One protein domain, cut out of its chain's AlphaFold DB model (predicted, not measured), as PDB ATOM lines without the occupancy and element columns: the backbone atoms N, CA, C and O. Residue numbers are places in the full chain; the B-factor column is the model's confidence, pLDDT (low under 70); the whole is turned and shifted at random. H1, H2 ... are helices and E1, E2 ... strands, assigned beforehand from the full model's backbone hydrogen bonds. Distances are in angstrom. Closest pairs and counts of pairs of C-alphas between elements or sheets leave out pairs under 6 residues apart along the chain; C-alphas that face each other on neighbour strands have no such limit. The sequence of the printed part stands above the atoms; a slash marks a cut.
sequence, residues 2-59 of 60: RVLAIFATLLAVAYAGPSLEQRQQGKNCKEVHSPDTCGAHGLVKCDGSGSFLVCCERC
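AT A GLANCE: This is residues 2 to 59 of the 60 residues of an uncharacterized protein of Aspergillus pseudotamarii (UniProt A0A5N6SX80). A small compact head, a three-stranded antiparallel sheet with a short helix H3 grazing it, sits at one end of a long tail that ends in the straight helix H1. Residues 2 to 22 stick out from the head, and this arm makes the length of the whole. The printed part has 58 residues, with three named helices and three named strands in the order H1, H2, E1, H3, E2, E3, and its class is mixed, helices and strands. The sheet's order is E1, E3, E2. The whole is extended, with a radius of gyration of the C-alphas of 17.9 A and spans of 59 by 20 by 10 A.

HOW THE PARTS SIT: The inner strand E3, residues 52 to 56, has the edge strand E1, residues 30 to 33, as an antiparallel neighbour at 148 degrees. N 30 and O 55 are 2.8 A apart, within hydrogen-bond range, as are N 53 and O 32 at 2.8 A. The other edge strand, E2, residues 44 to 47, forms a hairpin with E3, antiparallel at 127 degrees. Across this pair N 44 and O 56 are 2.7 A apart and N 54 and O 47 are 2.8 A apart, both within hydrogen-bond range. H3, residues 38 to 41, is on the sheet but only grazes it; its closest C-alphas to E3 are those of Cys 38 and Cys 55, 5.1 A apart. E1, H3 and E2 make a split strand-helix-strand unit, two strands of one sheet that follow each other among the strands with a helix between them along the chain and E3 between them in the sheet, and its crossover is right-handed. H2, residues 20 to 24, is not on the sheet and only just apart from E2, with 8.2 A between their closest C-alphas. H1, residues 2 to 16, is not on the sheet and is apart from H2. Every O i to N i+4 pair is within hydrogen-bond range in H2, as are 10 of 11 in H1; H3 is too short for such a pair, but its one O i to N i+3 pair is within range.

IN THESE COORDINATES: E3 is 13.0 A long, E1 10.0 A and E2 9.2 A, and C-alpha 56 ends E3 at (12.713, -24.953, 17.854). H3 measures 5.4 A and H2 6.3 A. H1 is 22.3 A long, from C-alpha 2 at (-13.012, 2.709, -9.047) to C-alpha 16 at (-1.124, -12.958, 1.443).

THE WHOLE: The outline is a rod; the two C-alphas farthest apart, those of Arg 2 and Pro 35, are 59.1 A from each other. Without residues 2 to 22, which stand free, the body of 37 residues spans 26 by 19 by 10 A. The printed part has no cut, and the five links between its named elements are tight. The mean pLDDT of the printed part is 70.6; residues 2 to 26 and residue 49 are under 70.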
ATOM      1  N   ARG A   2     -14.473   2.748  -9.318       59.06
ATOM      2  CA  ARG A   2     -13.012   2.709  -9.047       59.06
ATOM      3  C   ARG A   2     -12.619   2.499  -7.574       59.06
ATOM      4  O   ARG A   2     -11.626   1.844  -7.307       59.06
ATOM      5  N   VAL A   3     -13.412   3.008  -6.629       62.19
ATOM      6  CA  VAL A   3     -13.106   2.942  -5.182       62.19
ATOM      7  C   VAL A   3     -13.151   1.508  -4.636       62.19
ATOM      8  O   VAL A   3     -12.335   1.138  -3.799       62.19
ATOM      9  N   LEU A   4     -14.051   0.673  -5.167       61.25
ATOM     10  CA  LEU A   4     -14.192  -0.730  -4.757       61.25
ATOM     11  C   LEU A   4     -12.965  -1.571  -5.133       61.25
ATOM     12  O   LEU A   4     -12.561  -2.445  -4.372       61.25
ATOM     13  N   ALA A   5     -12.338  -1.269  -6.273       60.09
ATOM     14  CA  ALA A   5     -11.136  -1.969  -6.716       60.09
ATOM     15  C   ALA A   5      -9.940  -1.707  -5.785       60.09
ATOM     16  O   ALA A   5      -9.157  -2.613  -5.523       60.09
ATOM     17  N   ILE A   6      -9.831  -0.495  -5.232       61.62
ATOM     18  CA  ILE A   6      -8.731  -0.120  -4.333       61.62
ATOM     19  C   ILE A   6      -8.837  -0.895  -3.011       61.62
ATOM     20  O   ILE A   6      -7.863  -1.499  -2.561       61.62
ATOM     21  N   PHE A   7     -10.035  -0.964  -2.426       60.31
ATOM     22  CA  PHE A   7     -10.260  -1.723  -1.191       60.31
ATOM     23  C   PHE A   7      -9.988  -3.222  -1.357       60.31
ATOM     24  O   PHE A   7      -9.347  -3.820  -0.494       60.31
ATOM     25  N   ALA A   8     -10.401  -3.816  -2.481       60.16
ATOM     26  CA  ALA A   8     -10.153  -5.231  -2.754       60.16
ATOM     27  C   ALA A   8      -8.651  -5.565  -2.814       60.16
ATOM     28  O   ALA A   8      -8.230  -6.611  -2.324       60.16
ATOM     29  N   THR A   9      -7.827  -4.661  -3.354       60.00
ATOM     30  CA  THR A   9      -6.375  -4.880  -3.422       60.00
ATOM     31  C   THR A   9      -5.691  -4.814  -2.054       60.00
ATOM     32  O   THR A   9      -4.834  -5.644  -1.773       60.00
ATOM     33  N   LEU A  10      -6.104  -3.906  -1.162       58.88
ATOM     34  CA  LEU A  10      -5.537  -3.787   0.191       58.88
ATOM     35  C   LEU A  10      -5.839  -5.014   1.070       58.88
ATOM     36  O   LEU A  10      -4.966  -5.484   1.799       58.88
ATOM     37  N   LEU A  11      -7.049  -5.569   0.963       58.81
ATOM     38  CA  LEU A  11      -7.455  -6.782   1.685       58.81
ATOM     39  C   LEU A  11      -6.641  -8.016   1.257       58.81
ATOM     40  O   LEU A  11      -6.290  -8.843   2.097       58.81
ATOM     41  N   ALA A  12      -6.286  -8.120  -0.028       59.31
ATOM     42  CA  ALA A  12      -5.464  -9.219  -0.532       59.31
ATOM     43  C   ALA A  12      -4.023  -9.183   0.015       59.31
ATOM     44  O   ALA A  12      -3.447 -10.231   0.294       59.31
ATOM     45  N   VAL A  13      -3.450  -7.991   0.225       59.50
ATOM     46  CA  VAL A  13      -2.092  -7.841   0.786       59.50
ATOM     47  C   VAL A  13      -2.050  -8.240   2.265       59.50
ATOM     48  O   VAL A  13      -1.073  -8.841   2.707       59.50
ATOM     49  N   ALA A  14      -3.124  -7.980   3.016       59.16
ATOM     50  CA  ALA A  14      -3.235  -8.404   4.412       59.16
ATOM     51  C   ALA A  14      -3.360  -9.933   4.568       59.16
ATOM     52  O   ALA A  14      -2.890 -10.476   5.560       59.16
ATOM     53  N   TYR A  15      -3.959 -10.624   3.590       57.00
ATOM     54  CA  TYR A  15      -4.178 -12.077   3.644       57.00
ATOM     55  C   TYR A  15      -3.053 -12.903   2.993       57.00
ATOM     56  O   TYR A  15      -2.905 -14.087   3.281       57.00
ATOM     57  N   ALA A  16      -2.257 -12.299   2.104       56.28
ATOM     58  CA  ALA A  16      -1.124 -12.958   1.443       56.28
ATOM     59  C   ALA A  16       0.210 -12.781   2.189       56.28
ATOM     60  O   ALA A  16       1.193 -13.458   1.881       56.28
ATOM     61  N   GLY A  17       0.272 -11.878   3.170       52.50
ATOM     62  CA  GLY A  17       1.367 -11.856   4.126       52.50
ATOM     63  C   GLY A  17       1.162 -12.991   5.128       52.50
ATOM     64  O   GLY A  17       0.133 -12.977   5.800       52.50
ATOM     65  N   PRO A  18       2.086 -13.961   5.281       47.56
ATOM     66  CA  PRO A  18       2.025 -14.841   6.440       47.56
ATOM     67  C   PRO A  18       2.008 -13.931   7.667       47.56
ATOM     68  O   PRO A  18       2.826 -13.001   7.756       47.56
ATOM     69  N   SER A  19       1.023 -14.144   8.541       54.84
ATOM     70  CA  SER A  19       0.899 -13.418   9.800       54.84
ATOM     71  C   SER A  19       2.274 -13.367  10.461       54.84
ATOM     72  O   SER A  19       3.048 -14.325  10.377       54.84
ATOM     73  N   LEU A  20       2.632 -12.228  11.053       50.03
ATOM     74  CA  LEU A  20       3.912 -12.089  11.755       50.03
ATOM     75  C   LEU A  20       4.100 -13.240  12.760       50.03
ATOM     76  O   LEU A  20       5.184 -13.812  12.816       50.03
ATOM     77  N   GLU A  21       3.014 -13.684  13.403       51.34
ATOM     78  CA  GLU A  21       2.967 -14.904  14.219       51.34
ATOM     79  C   GLU A  21       3.482 -16.165  13.508       51.34
ATOM     80  O   GLU A  21       4.242 -16.926  14.097       51.34
ATOM     81  N   GLN A  22       3.132 -16.393  12.241       50.81
ATOM     82  CA  GLN A  22       3.557 -17.587  11.505       50.81
ATOM     83  C   GLN A  22       4.985 -17.468  10.953       50.81
ATOM     84  O   GLN A  22       5.616 -18.484  10.670       50.81
ATOM     85  N   ARG A  23       5.519 -16.244  10.814       51.78
ATOM     86  CA  ARG A  23       6.936 -16.026  10.475       51.78
ATOM     87  C   ARG A  23       7.872 -16.205  11.668       51.78
ATOM     88  O   ARG A  23       9.009 -16.598  11.447       51.78
ATOM     89  N   GLN A  24       7.405 -15.947  12.888       54.84
ATOM     90  CA  GLN A  24       8.221 -16.066  14.103       54.84
ATOM     91  C   GLN A  24       8.236 -17.478  14.700       54.84
ATOM     92  O   GLN A  24       9.008 -17.770  15.615       54.84
ATOM     93  N   GLN A  25       7.405 -18.380  14.182       59.59
ATOM     94  CA  GLN A  25       7.422 -19.771  14.603       59.59
ATOM     95  C   GLN A  25       8.565 -20.489  13.892       59.59
ATOM     96  O   GLN A  25       8.537 -20.759  12.691       59.59
ATOM     97  N   GLY A  26       9.615 -20.756  14.662       65.38
ATOM     98  CA  GLY A  26      10.759 -21.542  14.241       65.38
ATOM     99  C   GLY A  26      10.397 -22.895  13.611       65.38
ATOM    100  O   GLY A  26       9.278 -23.399  13.699       65.38
ATOM    101  N   LYS A  27      11.369 -23.537  12.963       79.62
ATOM    102  CA  LYS A  27      11.137 -24.863  12.368       79.62
ATOM    103  C   LYS A  27      11.076 -25.930  13.469       79.62
ATOM    104  O   LYS A  27      11.963 -25.953  14.320       79.62
ATOM    105  N   ASN A  28      10.076 -26.818  13.427       77.94
ATOM    106  CA  ASN A  28       9.893 -27.910  14.398       77.94
ATOM    107  C   ASN A  28       9.910 -27.421  15.860       77.94
ATOM    108  O   ASN A  28      10.684 -27.904  16.687       77.94
ATOM    109  N   CYS A  29       9.077 -26.424  16.168       81.88
ATOM    110  CA  CYS A  29       8.923 -25.938  17.533       81.88
ATOM    111  C   CYS A  29       8.186 -26.939  18.423       81.88
ATOM    112  O   CYS A  29       7.219 -27.574  18.004       81.88
ATOM    113  N   LYS A  30       8.605 -27.015  19.682       81.75
ATOM    114  CA  LYS A  30       7.907 -27.707  20.757       81.75
ATOM    115  C   LYS A  30       7.929 -26.863  22.019       81.75
ATOM    116  O   LYS A  30       8.892 -26.140  22.279       81.75
ATOM    117  N   GLU A  31       6.897 -27.011  22.826       83.44
ATOM    118  CA  GLU A  31       6.854 -26.414  24.152       83.44
ATOM    119  C   GLU A  31       7.543 -27.344  25.151       83.44
ATOM    120  O   GLU A  31       7.300 -28.550  25.185       83.44
ATOM    121  N   VAL A  32       8.444 -26.779  25.942       83.44
ATOM    122  CA  VAL A  32       9.191 -27.461  26.996       83.44
ATOM    123  C   VAL A  32       8.877 -26.768  28.311       83.44
ATOM    124  O   VAL A  32       8.872 -25.538  28.383       83.44
ATOM    125  N   HIS A  33       8.591 -27.550  29.348       83.69
ATOM    126  CA  HIS A  33       8.314 -27.019  30.675       83.69
ATOM    127  C   HIS A  33       9.575 -27.056  31.538       83.69
ATOM    128  O   HIS A  33      10.335 -28.019  31.500       83.69
ATOM    129  N   SER A  34       9.787 -26.012  32.335       70.88
ATOM    130  CA  SER A  34      10.883 -25.949  33.304       70.88
ATOM    131  C   SER A  34      10.780 -27.131  34.288       70.88
ATOM    132  O   SER A  34       9.665 -27.439  34.723       70.88
ATOM    133  N   PRO A  35      11.885 -27.807  34.665       75.38
ATOM    134  CA  PRO A  35      13.291 -27.395  34.549       75.38
ATOM    135  C   PRO A  35      13.999 -27.784  33.241       75.38
ATOM    136  O   PRO A  35      15.195 -27.518  33.106       75.38
ATOM    137  N   ASP A  36      13.312 -28.417  32.289       76.75
ATOM    138  CA  ASP A  36      13.935 -28.829  31.032       76.75
ATOM    139  C   ASP A  36      14.323 -27.620  30.170       76.75
ATOM    140  O   ASP A  36      13.639 -26.594  30.128       76.75
ATOM    141  N   THR A  37      15.451 -27.728  29.464       80.19
ATOM    142  CA  THR A  37      15.967 -26.659  28.596       80.19
ATOM    143  C   THR A  37      15.950 -27.093  27.138       80.19
ATOM    144  O   THR A  37      16.170 -28.261  26.821       80.19
ATOM    145  N   CYS A  38      15.753 -26.148  26.215       83.44
ATOM    146  CA  CYS A  38      15.793 -26.437  24.777       83.44
ATOM    147  C   CYS A  38      17.097 -27.136  24.352       83.44
ATOM    148  O   CYS A  38      17.070 -28.039  23.513       83.44
ATOM    149  N   GLY A  39      18.219 -26.789  24.999       81.06
ATOM    150  CA  GLY A  39      19.529 -27.393  24.753       81.06
ATOM    151  C   GLY A  39      19.598 -28.885  25.086       81.06
ATOM    152  O   GLY A  39      20.232 -29.629  24.344       81.06
ATOM    153  N   ALA A  40      18.873 -29.352  26.111       84.69
ATOM    154  CA  ALA A  40      18.767 -30.782  26.433       84.69
ATOM    155  C   ALA A  40      18.119 -31.601  25.301       84.69
ATOM    156  O   ALA A  40      18.264 -32.818  25.232       84.69
ATOM    157  N   HIS A  41      17.429 -30.921  24.387       80.19
ATOM    158  CA  HIS A  41      16.766 -31.516  23.240       80.19
ATOM    159  C   HIS A  41      17.423 -31.177  21.898       80.19
ATOM    160  O   HIS A  41      16.850 -31.502  20.861       80.19
ATOM    161  N   GLY A  42      18.584 -30.511  21.899       85.12
ATOM    162  CA  GLY A  42      19.247 -30.066  20.669       85.12
ATOM    163  C   GLY A  42      18.498 -28.954  19.925       85.12
ATOM    164  O   GLY A  42      18.664 -28.805  18.719       85.12
ATOM    165  N   LEU A  43      17.658 -28.191  20.628       86.25
ATOM    166  CA  LEU A  43      16.829 -27.120  20.077       86.25
ATOM    167  C   LEU A  43      17.265 -25.761  20.641       86.25
ATOM    168  O   LEU A  43      17.821 -25.662  21.737       86.25
ATOM    169  N   VAL A  44      16.970 -24.692  19.910       85.06
ATOM    170  CA  VAL A  44      17.186 -23.303  20.324       85.06
ATOM    171  C   VAL A  44      15.920 -22.728  20.956       85.06
ATOM    172  O   VAL A  44      14.806 -23.040  20.538       85.06
ATOM    173  N   LYS A  45      16.080 -21.888  21.983       84.19
ATOM    174  CA  LYS A  45      14.963 -21.150  22.584       84.19
ATOM    175  C   LYS A  45      14.579 -19.999  21.654       84.19
ATOM    176  O   LYS A  45      15.399 -19.110  21.446       84.19
ATOM    177  N   CYS A  46      13.355 -20.015  21.136       79.62
ATOM    178  CA  CYS A  46      12.833 -18.944  20.282       79.62
ATOM    179  C   CYS A  46      11.903 -18.003  21.036       79.62
ATOM    180  O   CYS A  46      11.970 -16.795  20.846       79.62
ATOM    181  N   ASP A  47      11.087 -18.556  21.929       79.25
ATOM    182  CA  ASP A  47      10.181 -17.795  22.781       79.25
ATOM    183  C   ASP A  47      10.017 -18.527  24.124       79.25
ATOM    184  O   ASP A  47      10.587 -19.601  24.346       79.25
ATOM    185  N   GLY A  48       9.280 -17.947  25.058       73.69
ATOM    186  CA  GLY A  48       8.912 -18.567  26.320       73.69
ATOM    187  C   GLY A  48       8.950 -17.590  27.483       73.69
ATOM    188  O   GLY A  48       9.905 -16.823  27.640       73.69
ATOM    189  N   SER A  49       7.931 -17.676  28.332       67.44
ATOM    190  CA  SER A  49       7.781 -16.871  29.539       67.44
ATOM    191  C   SER A  49       7.574 -17.773  30.756       67.44
ATOM    192  O   SER A  49       6.944 -18.825  30.681       67.44
ATOM    193  N   GLY A  50       8.130 -17.374  31.900       75.62
ATOM    194  CA  GLY A  50       8.021 -18.134  33.146       75.62
ATOM    195  C   GLY A  50       8.512 -19.580  33.011       75.62
ATOM    196  O   GLY A  50       9.691 -19.817  32.751       75.62
ATOM    197  N   SER A  51       7.598 -20.533  33.214       79.19
ATOM    198  CA  SER A  51       7.879 -21.975  33.236       79.19
ATOM    199  C   SER A  51       7.765 -22.671  31.876       79.19
ATOM    200  O   SER A  51       8.013 -23.870  31.815       79.19
ATOM    201  N   PHE A  52       7.384 -21.972  30.802       78.19
ATOM    202  CA  PHE A  52       7.269 -22.550  29.461       78.19
ATOM    203  C   PHE A  52       8.305 -21.956  28.506       78.19
ATOM    204  O   PHE A  52       8.579 -20.756  28.494       78.19
ATOM    205  N   LEU A  53       8.894 -22.824  27.694       84.19
ATOM    206  CA  LEU A  53       9.938 -22.518  26.729       84.19
ATOM    207  C   LEU A  53       9.480 -23.024  25.365       84.19
ATOM    208  O   LEU A  53       9.176 -24.203  25.218       84.19
ATOM    209  N   VAL A  54       9.458 -22.159  24.360       85.31
ATOM    210  CA  VAL A  54       9.238 -22.563  22.972       85.31
ATOM    211  C   VAL A  54      10.603 -22.856  22.358       85.31
ATOM    212  O   VAL A  54      11.416 -21.957  22.118       85.31
ATOM    213  N   CYS A  55      10.867 -24.140  22.148       87.12
ATOM    214  CA  CYS A  55      12.128 -24.669  21.654       87.12
ATOM    215  C   CYS A  55      11.980 -25.121  20.203       87.12
ATOM    216  O   CYS A  55      11.156 -25.987  19.932       87.12
ATOM    217  N   CYS A  56      12.789 -24.611  19.279       87.88
ATOM    218  CA  CYS A  56      12.713 -24.953  17.854       87.88
ATOM    219  C   CYS A  56      14.091 -25.333  17.301       87.88
ATOM    220  O   CYS A  56      15.108 -25.060  17.926       87.88
ATOM    221  N   GLU A  57      14.172 -25.945  16.120       86.06
ATOM    222  CA  GLU A  57      15.469 -26.225  15.474       86.06
ATOM    223  C   GLU A  57      16.185 -24.932  15.055       86.06
ATOM    224  O   GLU A  57      17.413 -24.846  15.066       86.06
ATOM    225  N   ARG A  58      15.407 -23.917  14.662       78.75
ATOM    226  CA  ARG A  58      15.849 -22.586  14.216       78.75
ATOM    227  C   ARG A  58      14.762 -21.574  14.570       78.75
ATOM    228  O   ARG A  58      13.597 -21.910  14.385       78.75
ATOM    229  N   CYS A  59      15.133 -20.363  14.978       76.06
ATOM    230  CA  CYS A  59      14.223 -19.216  15.102       76.06
ATOM    231  C   CYS A  59      14.342 -18.331  13.851       76.06
ATOM    232  O   CYS A  59      15.442 -18.245  13.296       76.06
TER     233      CYS A  59